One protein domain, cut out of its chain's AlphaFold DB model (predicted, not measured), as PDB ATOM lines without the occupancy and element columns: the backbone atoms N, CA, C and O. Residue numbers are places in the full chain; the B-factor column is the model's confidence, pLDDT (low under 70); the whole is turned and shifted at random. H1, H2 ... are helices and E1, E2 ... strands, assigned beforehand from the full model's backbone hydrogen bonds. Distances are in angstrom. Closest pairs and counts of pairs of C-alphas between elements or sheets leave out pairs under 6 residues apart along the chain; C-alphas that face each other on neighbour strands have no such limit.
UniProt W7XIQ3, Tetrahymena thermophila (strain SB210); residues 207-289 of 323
ATOM      1  N   LYS A 207      81.385 -54.503 -66.419       95.31
ATOM      2  CA  LYS A 207      82.540 -54.777 -65.548       95.31
ATOM      3  C   LYS A 207      83.366 -53.500 -65.328       95.31
ATOM      4  O   LYS A 207      83.540 -52.720 -66.263       95.31
ATOM      5  N   GLY A 208      83.886 -53.309 -64.116       95.44
ATOM      6  CA  GLY A 208      84.588 -52.085 -63.706       95.44
ATOM      7  C   GLY A 208      83.680 -51.018 -63.093       95.44
ATOM      8  O   GLY A 208      84.183 -50.043 -62.544       95.44
ATOM      9  N   TYR A 209      82.363 -51.221 -63.133       95.06
ATOM     10  CA  TYR A 209      81.379 -50.316 -62.557       95.06
ATOM     11  C   TYR A 209      80.516 -51.028 -61.523       95.06
ATOM     12  O   TYR A 209      80.300 -52.241 -61.570       95.06
ATOM     13  N   TRP A 210      80.005 -50.246 -60.585       93.38
ATOM     14  CA  TRP A 210      79.210 -50.701 -59.464       93.38
ATOM     15  C   TRP A 210      77.900 -49.934 -59.383       93.38
ATOM     16  O   TRP A 210      77.811 -48.756 -59.729       93.38
ATOM     17  N   ARG A 211      76.878 -50.629 -58.893       92.25
ATOM     18  CA  ARG A 211      75.551 -50.086 -58.638       92.25
ATOM     19  C   ARG A 211      75.025 -50.685 -57.347       92.25
ATOM     20  O   ARG A 211      75.153 -51.890 -57.125       92.25
ATOM     21  N   ILE A 212      74.421 -49.846 -56.512       89.19
ATOM     22  CA  ILE A 212      73.978 -50.241 -55.171       89.19
ATOM     23  C   ILE A 212      72.949 -51.373 -55.201       89.19
ATOM     24  O   ILE A 212      73.041 -52.317 -54.418       89.19
ATOM     25  N   ASN A 213      71.969 -51.286 -56.099       89.88
ATOM     26  CA  ASN A 213      70.905 -52.269 -56.261       89.88
ATOM     27  C   ASN A 213      70.153 -52.050 -57.579       89.88
ATOM     28  O   ASN A 213      70.389 -51.085 -58.309       89.88
ATOM     29  N   ASP A 214      69.189 -52.925 -57.841       90.62
ATOM     30  CA  ASP A 214      68.321 -52.874 -59.007       90.62
ATOM     31  C   ASP A 214      67.335 -51.692 -59.037       90.62
ATOM     32  O   ASP A 214      66.714 -51.475 -60.075       90.62
ATOM     33  N   GLN A 215      67.198 -50.917 -57.956       90.81
ATOM     34  CA  GLN A 215      66.240 -49.811 -57.788       90.81
ATOM     35  C   GLN A 215      66.764 -48.442 -58.220       90.81
ATOM     36  O   GLN A 215      65.969 -47.539 -58.475       90.81
ATOM     37  N   THR A 216      68.079 -48.304 -58.346       91.94
ATOM     38  CA  THR A 216      68.745 -47.061 -58.753       91.94
ATOM     39  C   THR A 216      69.351 -47.205 -60.141       91.94
ATOM     40  O   THR A 216      69.652 -48.313 -60.583       91.94
ATOM     41  N   ASP A 217      69.538 -46.091 -60.834       93.62
ATOM     42  CA  ASP A 217      70.296 -45.996 -62.081       93.62
ATOM     43  C   ASP A 217      71.653 -45.297 -61.898       93.62
ATOM     44  O   ASP A 217      72.349 -45.016 -62.872       93.62
ATOM     45  N   GLU A 218      72.055 -45.062 -60.647       93.88
ATOM     46  CA  GLU A 218      73.360 -44.507 -60.305       93.88
ATOM     47  C   GLU A 218      74.444 -45.578 -60.463       93.88
ATOM     48  O   GLU A 218      74.493 -46.568 -59.728       93.88
ATOM     49  N   ILE A 219      75.304 -45.382 -61.461       94.31
ATOM     50  CA  ILE A 219      76.414 -46.275 -61.782       94.31
ATOM     51  C   ILE A 219      77.714 -45.536 -61.487       94.31
ATOM     52  O   ILE A 219      77.964 -44.470 -62.048       94.31
ATOM     53  N   ILE A 220      78.539 -46.125 -60.627       94.31
ATOM     54  CA  ILE A 220      79.783 -45.535 -60.138       94.31
ATOM     55  C   ILE A 220      80.956 -46.376 -60.635       94.31
ATOM     56  O   ILE A 220      80.909 -47.604 -60.611       94.31
ATOM     57  N   GLU A 221      82.015 -45.722 -61.103       95.56
ATOM     58  CA  GLU A 221      83.253 -46.393 -61.496       95.56
ATOM     59  C   GLU A 221      84.023 -46.897 -60.270       95.56
ATOM     60  O   GLU A 221      84.198 -46.182 -59.283       95.56
ATOM     61  N   CYS A 222      84.531 -48.125 -60.345       94.88
ATOM     62  CA  CYS A 222      85.379 -48.699 -59.308       94.88
ATOM     63  C   CYS A 222      86.837 -48.312 -59.547       94.88
ATOM     64  O   CYS A 222      87.615 -49.103 -60.070       94.88
ATOM     65  N   ILE A 223      87.200 -47.084 -59.177       94.56
ATOM     66  CA  ILE A 223      88.494 -46.467 -59.520       94.56
ATOM     67  C   ILE A 223      89.687 -47.243 -58.942       94.56
ATOM     68  O   ILE A 223      90.697 -47.422 -59.617       94.56
ATOM     69  N   ASN A 224      89.585 -47.708 -57.694       93.56
ATOM     70  CA  ASN A 224      90.731 -48.279 -56.989       93.56
ATOM     71  C   ASN A 224      91.062 -49.715 -57.418       93.56
ATOM     72  O   ASN A 224      92.229 -50.094 -57.486       93.56
ATOM     73  N   ALA A 225      90.033 -50.517 -57.691       92.88
ATOM     74  CA  ALA A 225      90.170 -51.911 -58.101       92.88
ATOM     75  C   ALA A 225      89.035 -52.314 -59.062       92.88
ATOM     76  O   ALA A 225      88.122 -53.049 -58.669       92.88
ATOM     77  N   PRO A 226      89.072 -51.871 -60.336       94.12
ATOM     78  CA  PRO A 226      88.003 -52.127 -61.306       94.12
ATOM     79  C   PRO A 226      87.675 -53.615 -61.479       94.12
ATOM     80  O   PRO A 226      86.528 -53.995 -61.714       94.12
ATOM     81  N   GLN A 227      88.675 -54.486 -61.334       94.38
ATOM     82  CA  GLN A 227      88.518 -55.936 -61.425       94.38
ATOM     83  C   GLN A 227      87.611 -56.531 -60.340       94.38
ATOM     84  O   GLN A 227      87.079 -57.623 -60.553       94.38
ATOM     85  N   ASN A 228      87.419 -55.831 -59.217       94.56
ATOM     86  CA  ASN A 228      86.561 -56.291 -58.129       94.56
ATOM     87  C   ASN A 228      85.076 -56.095 -58.440       94.56
ATOM     88  O   ASN A 228      84.234 -56.788 -57.874       94.56
ATOM     89  N   CYS A 229      84.746 -55.196 -59.367       95.06
ATOM     90  CA  CYS A 229      83.382 -54.929 -59.797       95.06
ATOM     91  C   CYS A 229      83.065 -55.725 -61.060       95.06
ATOM     92  O   CYS A 229      83.525 -55.396 -62.156       95.06
ATOM     93  N   LEU A 230      82.278 -56.791 -60.918       94.19
ATOM     94  CA  LEU A 230      81.947 -57.671 -62.040       94.19
ATOM     95  C   LEU A 230      80.802 -57.127 -62.909       94.19
ATOM     96  O   LEU A 230      80.674 -57.557 -64.054       94.19
ATOM     97  N   GLY A 231      80.031 -56.157 -62.409       91.81
ATOM     98  CA  GLY A 231      78.893 -55.565 -63.117       91.81
ATOM     99  C   GLY A 231      77.616 -56.401 -62.969       91.81
ATOM    100  O   GLY A 231      77.355 -56.931 -61.898       91.81
ATOM    101  N   GLY A 232      76.813 -56.524 -64.024       90.50
ATOM    102  CA  GLY A 232      75.637 -57.392 -64.082       90.50
ATOM    103  C   GLY A 232      74.283 -56.713 -63.850       90.50
ATOM    104  O   GLY A 232      74.178 -55.520 -63.558       90.50
ATOM    105  N   GLN A 233      73.224 -57.519 -63.981       86.38
ATOM    106  CA  GLN A 233      71.821 -57.090 -63.873       86.38
ATOM    107  C   GLN A 233      71.310 -57.043 -62.430       86.38
ATOM    108  O   GLN A 233      70.514 -56.172 -62.068       86.38
ATOM    109  N   THR A 234      71.733 -58.012 -61.618       72.38
ATOM    110  CA  THR A 234      71.282 -58.189 -60.238       72.38
ATOM    111  C   THR A 234      72.088 -57.330 -59.273       72.38
ATOM    112  O   THR A 234      73.096 -56.727 -59.635       72.38
ATOM    113  N   ASN A 235      71.652 -57.290 -58.016       63.66
ATOM    114  CA  ASN A 235      72.363 -56.586 -56.954       63.66
ATOM    115  C   ASN A 235      73.840 -57.013 -56.876       63.66
ATOM    116  O   ASN A 235      74.147 -58.200 -56.965       63.66
ATOM    117  N   LEU A 236      74.710 -56.025 -56.656       65.94
ATOM    118  CA  LEU A 236      76.051 -56.131 -56.076       65.94
ATOM    119  C   LEU A 236      76.883 -57.361 -56.505       65.94
ATOM    120  O   LEU A 236      77.228 -58.202 -55.674       65.94
ATOM    121  N   ILE A 237      77.238 -57.470 -57.791       84.06
ATOM    122  CA  ILE A 237      78.142 -58.539 -58.244       84.06
ATOM    123  C   ILE A 237      79.594 -58.093 -58.059       84.06
ATOM    124  O   ILE A 237      80.209 -57.457 -58.919       84.06
ATOM    125  N   CYS A 238      80.127 -58.437 -56.897       91.44
ATOM    126  CA  CYS A 238      81.539 -58.299 -56.584       91.44
ATOM    127  C   CYS A 238      82.311 -59.570 -56.944       91.44
ATOM    128  O   CYS A 238      81.746 -60.665 -57.020       91.44
ATOM    129  N   SER A 239      83.617 -59.430 -57.161       92.62
ATOM    130  CA  SER A 239      84.527 -60.567 -57.249       92.62
ATOM    131  C   SER A 239      84.503 -61.373 -55.946       92.62
ATOM    132  O   SER A 239      84.108 -60.893 -54.881       92.62
ATOM    133  N   GLN A 240      84.913 -62.639 -56.026       91.38
ATOM    134  CA  GLN A 240      85.017 -63.494 -54.846       91.38
ATOM    135  C   GLN A 240      85.861 -62.811 -53.762       91.38
ATOM    136  O   GLN A 240      86.884 -62.224 -54.085       91.38
ATOM    137  N   ALA A 241      85.456 -62.953 -52.494       93.12
ATOM    138  CA  ALA A 241      86.050 -62.309 -51.314       93.12
ATOM    139  C   ALA A 241      85.691 -60.833 -51.101       93.12
ATOM    140  O   ALA A 241      85.974 -60.316 -50.019       93.12
ATOM    141  N   HIS A 242      85.052 -60.179 -52.071       94.19
ATOM    142  CA  HIS A 242      84.724 -58.758 -52.020       94.19
ATOM    143  C   HIS A 242      83.222 -58.522 -51.848       94.19
ATOM    144  O   HIS A 242      82.395 -59.232 -52.415       94.19
ATOM    145  N   ILE A 243      82.865 -57.507 -51.062       93.19
ATOM    146  CA  ILE A 243      81.494 -57.068 -50.781       93.19
ATOM    147  C   ILE A 243      81.443 -55.543 -50.582       93.19
ATOM    148  O   ILE A 243      82.467 -54.862 -50.530       93.19
ATOM    149  N   GLY A 244      80.230 -55.016 -50.407       90.75
ATOM    150  CA  GLY A 244      79.987 -53.622 -50.043       90.75
ATOM    151  C   GLY A 244      80.095 -52.629 -51.208       90.75
ATOM    152  O   GLY A 244      80.138 -53.031 -52.376       90.75
ATOM    153  N   PRO A 245      80.085 -51.318 -50.901       91.06
ATOM    154  CA  PRO A 245      80.259 -50.264 -51.894       91.06
ATOM    155  C   PRO A 245      81.551 -50.443 -52.687       91.06
ATOM    156  O   PRO A 245      82.600 -50.718 -52.104       91.06
ATOM    157  N   LEU A 246      81.446 -50.329 -54.014       93.12
ATOM    158  CA  LEU A 246      82.559 -50.468 -54.964       93.12
ATOM    159  C   LEU A 246      83.338 -51.793 -54.862       93.12
ATOM    160  O   LEU A 246      84.417 -51.920 -55.429       93.12
ATOM    161  N   CYS A 247      82.801 -52.795 -54.154       94.00
ATOM    162  CA  CYS A 247      83.478 -54.068 -53.901       94.00
ATOM    163  C   CYS A 247      84.846 -53.910 -53.205       94.00
ATOM    164  O   CYS A 247      85.768 -54.702 -53.402       94.00
ATOM    165  N   GLU A 248      84.982 -52.882 -52.369       93.31
ATOM    166  CA  GLU A 248      86.241 -52.545 -51.693       93.31
ATOM    167  C   GLU A 248      86.348 -53.128 -50.279       93.31
ATOM    168  O   GLU A 248      87.387 -53.014 -49.630       93.31
ATOM    169  N   SER A 249      85.293 -53.780 -49.782       93.44
ATOM    170  CA  SER A 249      85.298 -54.427 -48.468       93.44
ATOM    171  C   SER A 249      85.509 -55.930 -48.590       93.44
ATOM    172  O   SER A 249      84.948 -56.569 -49.474       93.44
ATOM    173  N   CYS A 250      86.268 -56.518 -47.666       94.19
ATOM    174  CA  CYS A 250      86.433 -57.967 -47.616       94.19
ATOM    175  C   CYS A 250      85.245 -58.649 -46.946       94.19
ATOM    176  O   CYS A 250      84.702 -58.166 -45.949       94.19
ATOM    177  N   ASP A 251      84.874 -59.814 -47.462       93.81
ATOM    178  CA  ASP A 251      83.828 -60.649 -46.896       93.81
ATOM    179  C   ASP A 251      84.325 -61.398 -45.652       93.81
ATOM    180  O   ASP A 251      84.678 -62.581 -45.674       93.81
ATOM    181  N   ILE A 252      84.339 -60.681 -44.529       91.06
ATOM    182  CA  ILE A 252      84.765 -61.210 -43.229       91.06
ATOM    183  C   ILE A 252      83.893 -62.401 -42.804       91.06
ATOM    184  O   ILE A 252      84.393 -63.329 -42.163       91.06
ATOM    185  N   LYS A 253      82.605 -62.422 -43.186       89.69
ATOM    186  CA  LYS A 253      81.695 -63.535 -42.862       89.69
ATOM    187  C   LYS A 253      82.142 -64.829 -43.538       89.69
ATOM    188  O   LYS A 253      82.048 -65.888 -42.922       89.69
ATOM    189  N   ASN A 254      82.698 -64.730 -44.743       89.88
ATOM    190  CA  ASN A 254      83.251 -65.855 -45.492       89.88
ATOM    191  C   ASN A 254      84.769 -66.051 -45.298       89.88
ATOM    192  O   ASN A 254      85.419 -66.689 -46.119       89.88
ATOM    193  N   ASN A 255      85.327 -65.587 -44.170       90.38
ATOM    194  CA  ASN A 255      86.745 -65.725 -43.808       90.38
ATOM    195  C   ASN A 255      87.701 -65.068 -44.817       90.38
ATOM    196  O   ASN A 255      88.733 -65.652 -45.147       90.38
ATOM    197  N   TYR A 256      87.392 -63.857 -45.274       92.69
ATOM    198  CA  TYR A 256      88.338 -63.015 -46.006       92.69
ATOM    199  C   TYR A 256      88.699 -61.769 -45.194       92.69
ATOM    200  O   TYR A 256      87.866 -61.206 -44.486       92.69
ATOM    201  N   SER A 257      89.954 -61.337 -45.281       92.00
ATOM    202  CA  SER A 257      90.469 -60.135 -44.624       92.00
ATOM    203  C   SER A 257      91.365 -59.369 -45.579       92.00
ATOM    204  O   SER A 257      91.893 -59.925 -46.542       92.00
ATOM    205  N   ASN A 258      91.538 -58.086 -45.293       91.69
ATOM    206  CA  ASN A 258      92.393 -57.217 -46.077       91.69
ATOM    207  C   ASN A 258      93.848 -57.724 -46.023       91.69
ATOM    208  O   ASN A 258      94.379 -57.973 -44.937       91.69
ATOM    209  N   THR A 259      94.459 -57.898 -47.194       88.62
ATOM    210  CA  THR A 259      95.880 -58.257 -47.355       88.62
ATOM    211  C   THR A 259      96.715 -57.144 -47.984       88.62
ATOM    212  O   THR A 259      97.931 -57.286 -48.083       88.62
ATOM    213  N   GLY A 260      96.087 -56.042 -48.395       83.44
ATOM    214  CA  GLY A 260      96.709 -54.938 -49.116       83.44
ATOM    215  C   GLY A 260      95.676 -53.937 -49.644       83.44
ATOM    216  O   GLY A 260      94.499 -53.968 -49.277       83.44
ATOM    217  N   ASN A 261      96.114 -53.034 -50.523       86.50
ATOM    218  CA  ASN A 261      95.259 -52.005 -51.119       86.50
ATOM    219  C   ASN A 261      94.109 -52.638 -51.913       86.50
ATOM    220  O   ASN A 261      94.316 -53.099 -53.030       86.50
ATOM    221  N   PHE A 262      92.902 -52.630 -51.339       88.25
ATOM    222  CA  PHE A 262      91.675 -53.157 -51.955       88.25
ATOM    223  C   PHE A 262      91.756 -54.638 -52.362       88.25
ATOM    224  O   PHE A 262      91.006 -55.089 -53.228       88.25
ATOM    225  N   GLU A 263      92.640 -55.402 -51.712       91.69
ATOM    226  CA  GLU A 263      92.813 -56.841 -51.908       91.69
ATOM    227  C   GLU A 263      92.356 -57.616 -50.673       91.69
ATOM    228  O   GLU A 263      92.666 -57.258 -49.530       91.69
ATOM    229  N   CYS A 264      91.642 -58.713 -50.919       93.00
ATOM    230  CA  CYS A 264      91.117 -59.584 -49.883       93.00
ATOM    231  C   CYS A 264      91.727 -60.980 -49.995       93.00
ATOM    232  O   CYS A 264      91.545 -61.686 -50.985       93.00
ATOM    233  N   GLY A 265      92.425 -61.400 -48.945       90.81
ATOM    234  CA  GLY A 265      92.975 -62.742 -48.810       90.81
ATOM    235  C   GLY A 265      92.157 -63.590 -47.847       90.81
ATOM    236  O   GLY A 265      91.484 -63.084 -46.949       90.81
ATOM    237  N   SER A 266      92.220 -64.911 -48.015       90.88
ATOM    238  CA  SER A 266      91.561 -65.832 -47.091       90.88
ATOM    239  C   SER A 266      92.238 -65.793 -45.717       90.88
ATOM    240  O   SER A 266      93.448 -65.989 -45.586       90.88
ATOM    241  N   CYS A 267      91.438 -65.581 -44.675       83.50
ATOM    242  CA  CYS A 267      91.817 -65.840 -43.298       83.50
ATOM    243  C   CYS A 267      92.103 -67.337 -43.180       83.50
ATOM    244  O   CYS A 267      91.179 -68.151 -43.155       83.50
ATOM    245  N   GLY A 268      93.386 -67.702 -43.119       74.81
ATOM    246  CA  GLY A 268      93.804 -69.087 -42.903       74.81
ATOM    247  C   GLY A 268      93.156 -69.721 -41.662       74.81
ATOM    248  O   GLY A 268      92.482 -69.062 -40.869       74.81
ATOM    249  N   ASN A 269      93.373 -71.024 -41.471       78.69
ATOM    250  CA  ASN A 269      92.696 -71.795 -40.426       78.69
ATOM    251  C   ASN A 269      92.804 -71.124 -39.040       78.69
ATOM    252  O   ASN A 269      93.903 -70.919 -38.517       78.69
ATOM    253  N   LYS A 270      91.643 -70.826 -38.438       80.38
ATOM    254  CA  LYS A 270      91.520 -70.167 -37.127       80.38
ATOM    255  C   LYS A 270      92.365 -70.858 -36.058       80.38
ATOM    256  O   LYS A 270      93.034 -70.171 -35.301       80.38
ATOM    257  N   ILE A 271      92.413 -72.192 -36.055       81.19
ATOM    258  CA  ILE A 271      93.181 -72.981 -35.081       81.19
ATOM    259  C   ILE A 271      94.680 -72.703 -35.222       81.19
ATOM    260  O   ILE A 271      95.361 -72.454 -34.229       81.19
ATOM    261  N   ILE A 272      95.193 -72.684 -36.455       82.69
ATOM    262  CA  ILE A 272      96.610 -72.411 -36.725       82.69
ATOM    263  C   ILE A 272      96.956 -70.977 -36.312       82.69
ATOM    264  O   ILE A 272      97.988 -70.747 -35.685       82.69
ATOM    265  N   ASN A 273      96.087 -70.012 -36.616       82.62
ATOM    266  CA  ASN A 273      96.299 -68.620 -36.227       82.62
ATOM    267  C   ASN A 273      96.236 -68.431 -34.702       82.62
ATOM    268  O   ASN A 273      97.084 -67.738 -34.144       82.62
ATOM    269  N   SER A 274      95.312 -69.102 -34.010       85.38
ATOM    270  CA  SER A 274      95.253 -69.104 -32.545       85.38
ATOM    271  C   SER A 274      96.512 -69.708 -31.923       85.38
ATOM    272  O   SER A 274      97.069 -69.119 -31.000       85.38
ATOM    273  N   LEU A 275      97.017 -70.827 -32.457       89.38
ATOM    274  CA  LEU A 275      98.268 -71.434 -31.994       89.38
ATOM    275  C   LEU A 275      99.467 -70.498 -32.181       89.38
ATOM    276  O   LEU A 275     100.297 -70.393 -31.280       89.38
ATOM    277  N   LYS A 276      99.542 -69.767 -33.303       88.38
ATOM    278  CA  LYS A 276     100.589 -68.755 -33.532       88.38
ATOM    279  C   LYS A 276     100.545 -67.636 -32.491       88.38
ATOM    280  O   LYS A 276     101.589 -67.269 -31.958       88.38
ATOM    281  N   ILE A 277      99.356 -67.114 -32.179       90.94
ATOM    282  CA  ILE A 277      99.187 -66.036 -31.190       90.94
ATOM    283  C   ILE A 277      99.572 -66.523 -29.791       90.94
ATOM    284  O   ILE A 277     100.345 -65.859 -29.104       90.94
ATOM    285  N   VAL A 278      99.082 -67.695 -29.377       94.12
ATOM    286  CA  VAL A 278      99.429 -68.286 -28.074       94.12
ATOM    287  C   VAL A 278     100.932 -68.554 -27.987       94.12
ATOM    288  O   VAL A 278     101.552 -68.227 -26.979       94.12
ATOM    289  N   GLY A 279     101.535 -69.076 -29.059       95.62
ATOM    290  CA  GLY A 279     102.977 -69.297 -29.145       95.62
ATOM    291  C   GLY A 279     103.786 -68.009 -28.981       95.62
ATOM    292  O   GLY A 279     104.719 -67.977 -28.180       95.62
ATOM    293  N   LEU A 280     103.398 -66.928 -29.668       95.81
ATOM    294  CA  LEU A 280     104.031 -65.612 -29.517       95.81
ATOM    295  C   LEU A 280     103.885 -65.067 -28.092       95.81
ATOM    296  O   LEU A 280     104.863 -64.595 -27.517       95.81
ATOM    297  N   MET A 281     102.699 -65.172 -27.491       96.19
ATOM    298  CA  MET A 281     102.457 -64.717 -26.117       96.19
ATOM    299  C   MET A 281     103.330 -65.467 -25.104       96.19
ATOM    300  O   MET A 281     103.964 -64.842 -24.255       96.19
ATOM    301  N   LEU A 282     103.419 -66.796 -25.219       96.44
ATOM    302  CA  LEU A 282     104.288 -67.608 -24.363       96.44
ATOM    303  C   LEU A 282     105.764 -67.244 -24.551       96.44
ATOM    304  O   LEU A 282     106.485 -67.096 -23.566       96.44
ATOM    305  N   PHE A 283     106.198 -67.036 -25.794       96.75
ATOM    306  CA  PHE A 283     107.559 -66.606 -26.100       96.75
ATOM    307  C   PHE A 283     107.907 -65.264 -25.436       96.75
ATOM    308  O   PHE A 283     108.972 -65.145 -24.824       96.75
ATOM    309  N   TYR A 284     107.002 -64.278 -25.480       96.94
ATOM    310  CA  TYR A 284     107.195 -62.993 -24.800       96.94
ATOM    311  C   TYR A 284     107.269 -63.142 -23.276       96.94
ATOM    312  O   TYR A 284     108.147 -62.544 -22.653       96.94
ATOM    313  N   ILE A 285     106.402 -63.961 -22.672       96.25
ATOM    314  CA  ILE A 285     106.402 -64.199 -21.219       96.25
ATOM    315  C   ILE A 285     107.716 -64.858 -20.770       96.25
ATOM    316  O   ILE A 285     108.320 -64.414 -19.793       96.25
ATOM    317  N   ILE A 286     108.183 -65.882 -21.492       95.62
ATOM    318  CA  ILE A 286     109.447 -66.574 -21.193       95.62
ATOM    319  C   ILE A 286     110.631 -65.614 -21.341       95.62
ATOM    320  O   ILE A 286     111.470 -65.529 -20.447       95.62
ATOM    321  N   SER A 287     110.671 -64.846 -22.433       94.81
ATOM    322  CA  SER A 287     111.735 -63.866 -22.683       94.81
ATOM    323  C   SER A 287     111.792 -62.794 -21.590       94.81
ATOM    324  O   SER A 287     112.871 -62.464 -21.100       94.81
ATOM    325  N   ALA A 288     110.634 -62.290 -21.150       94.94
ATOM    326  CA  ALA A 288     110.549 -61.327 -20.056       94.94
ATOM    327  C   ALA A 288     111.039 -61.921 -18.726       94.94
ATOM    328  O   ALA A 288     111.788 -61.263 -18.007       94.94
ATOM    329  N   LYS A 289     110.672 -63.172 -18.411       94.81
ATOM    330  CA  LYS A 289     111.142 -63.865 -17.201       94.81
ATOM    331  C   LYS A 289     112.655 -64.044 -17.192       94.81
ATOM    332  O   LYS A 289     113.294 -63.611 -16.240       94.81
TER     333      LYS A 289
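Overview. This is residues 207 to 289 of the 323 residues of a protein of Tetrahymena thermophila (strain SB210) (UniProt W7XIQ3). With little regular structure, a body of loops runs from residue 207 into a small hairpin of E1 and E2, and one helix sticks out beyond it as an arm, with residues 271 to 289 standing free. The printed part has 83 residues, 29 of them in named elements, E1, E2 and H1 in that order, mixed in class, the two strands antiparallel. It is extended, with a radius of gyration of the C-alphas of 18.4 A and spans of 63 by 21 by 17 A; the arm makes the length.

Along the chain. Residues 207 to 255 hold no named element. E1 is residues 256 to 260, from C-alpha 256 at (88.338, -63.015, -46.006), 12.0 A long. E2 is residues 263 to 266, 10.3 A. H1 is residues 270 to 289, 28.7 A, ending at C-alpha 289 at (111.142, -63.865, -17.201).

Arrangement. Residues 209 to 210 pair antiparallel with 220 to 221, and 242 to 243 with 249 to 250. In the hairpin, N 257 and O 265 are within hydrogen-bond range at 2.9 A. E1 and H1 are apart. Every O i to N i+4 pair of H1 is within hydrogen-bond range.

Size, cuts and confidence. The C-alphas of Asp 217 and Lys 289, the two farthest apart, are 63.3 A apart. The printed part has no cut; both links are tight. Residues 235 to 236 have pLDDT under 70.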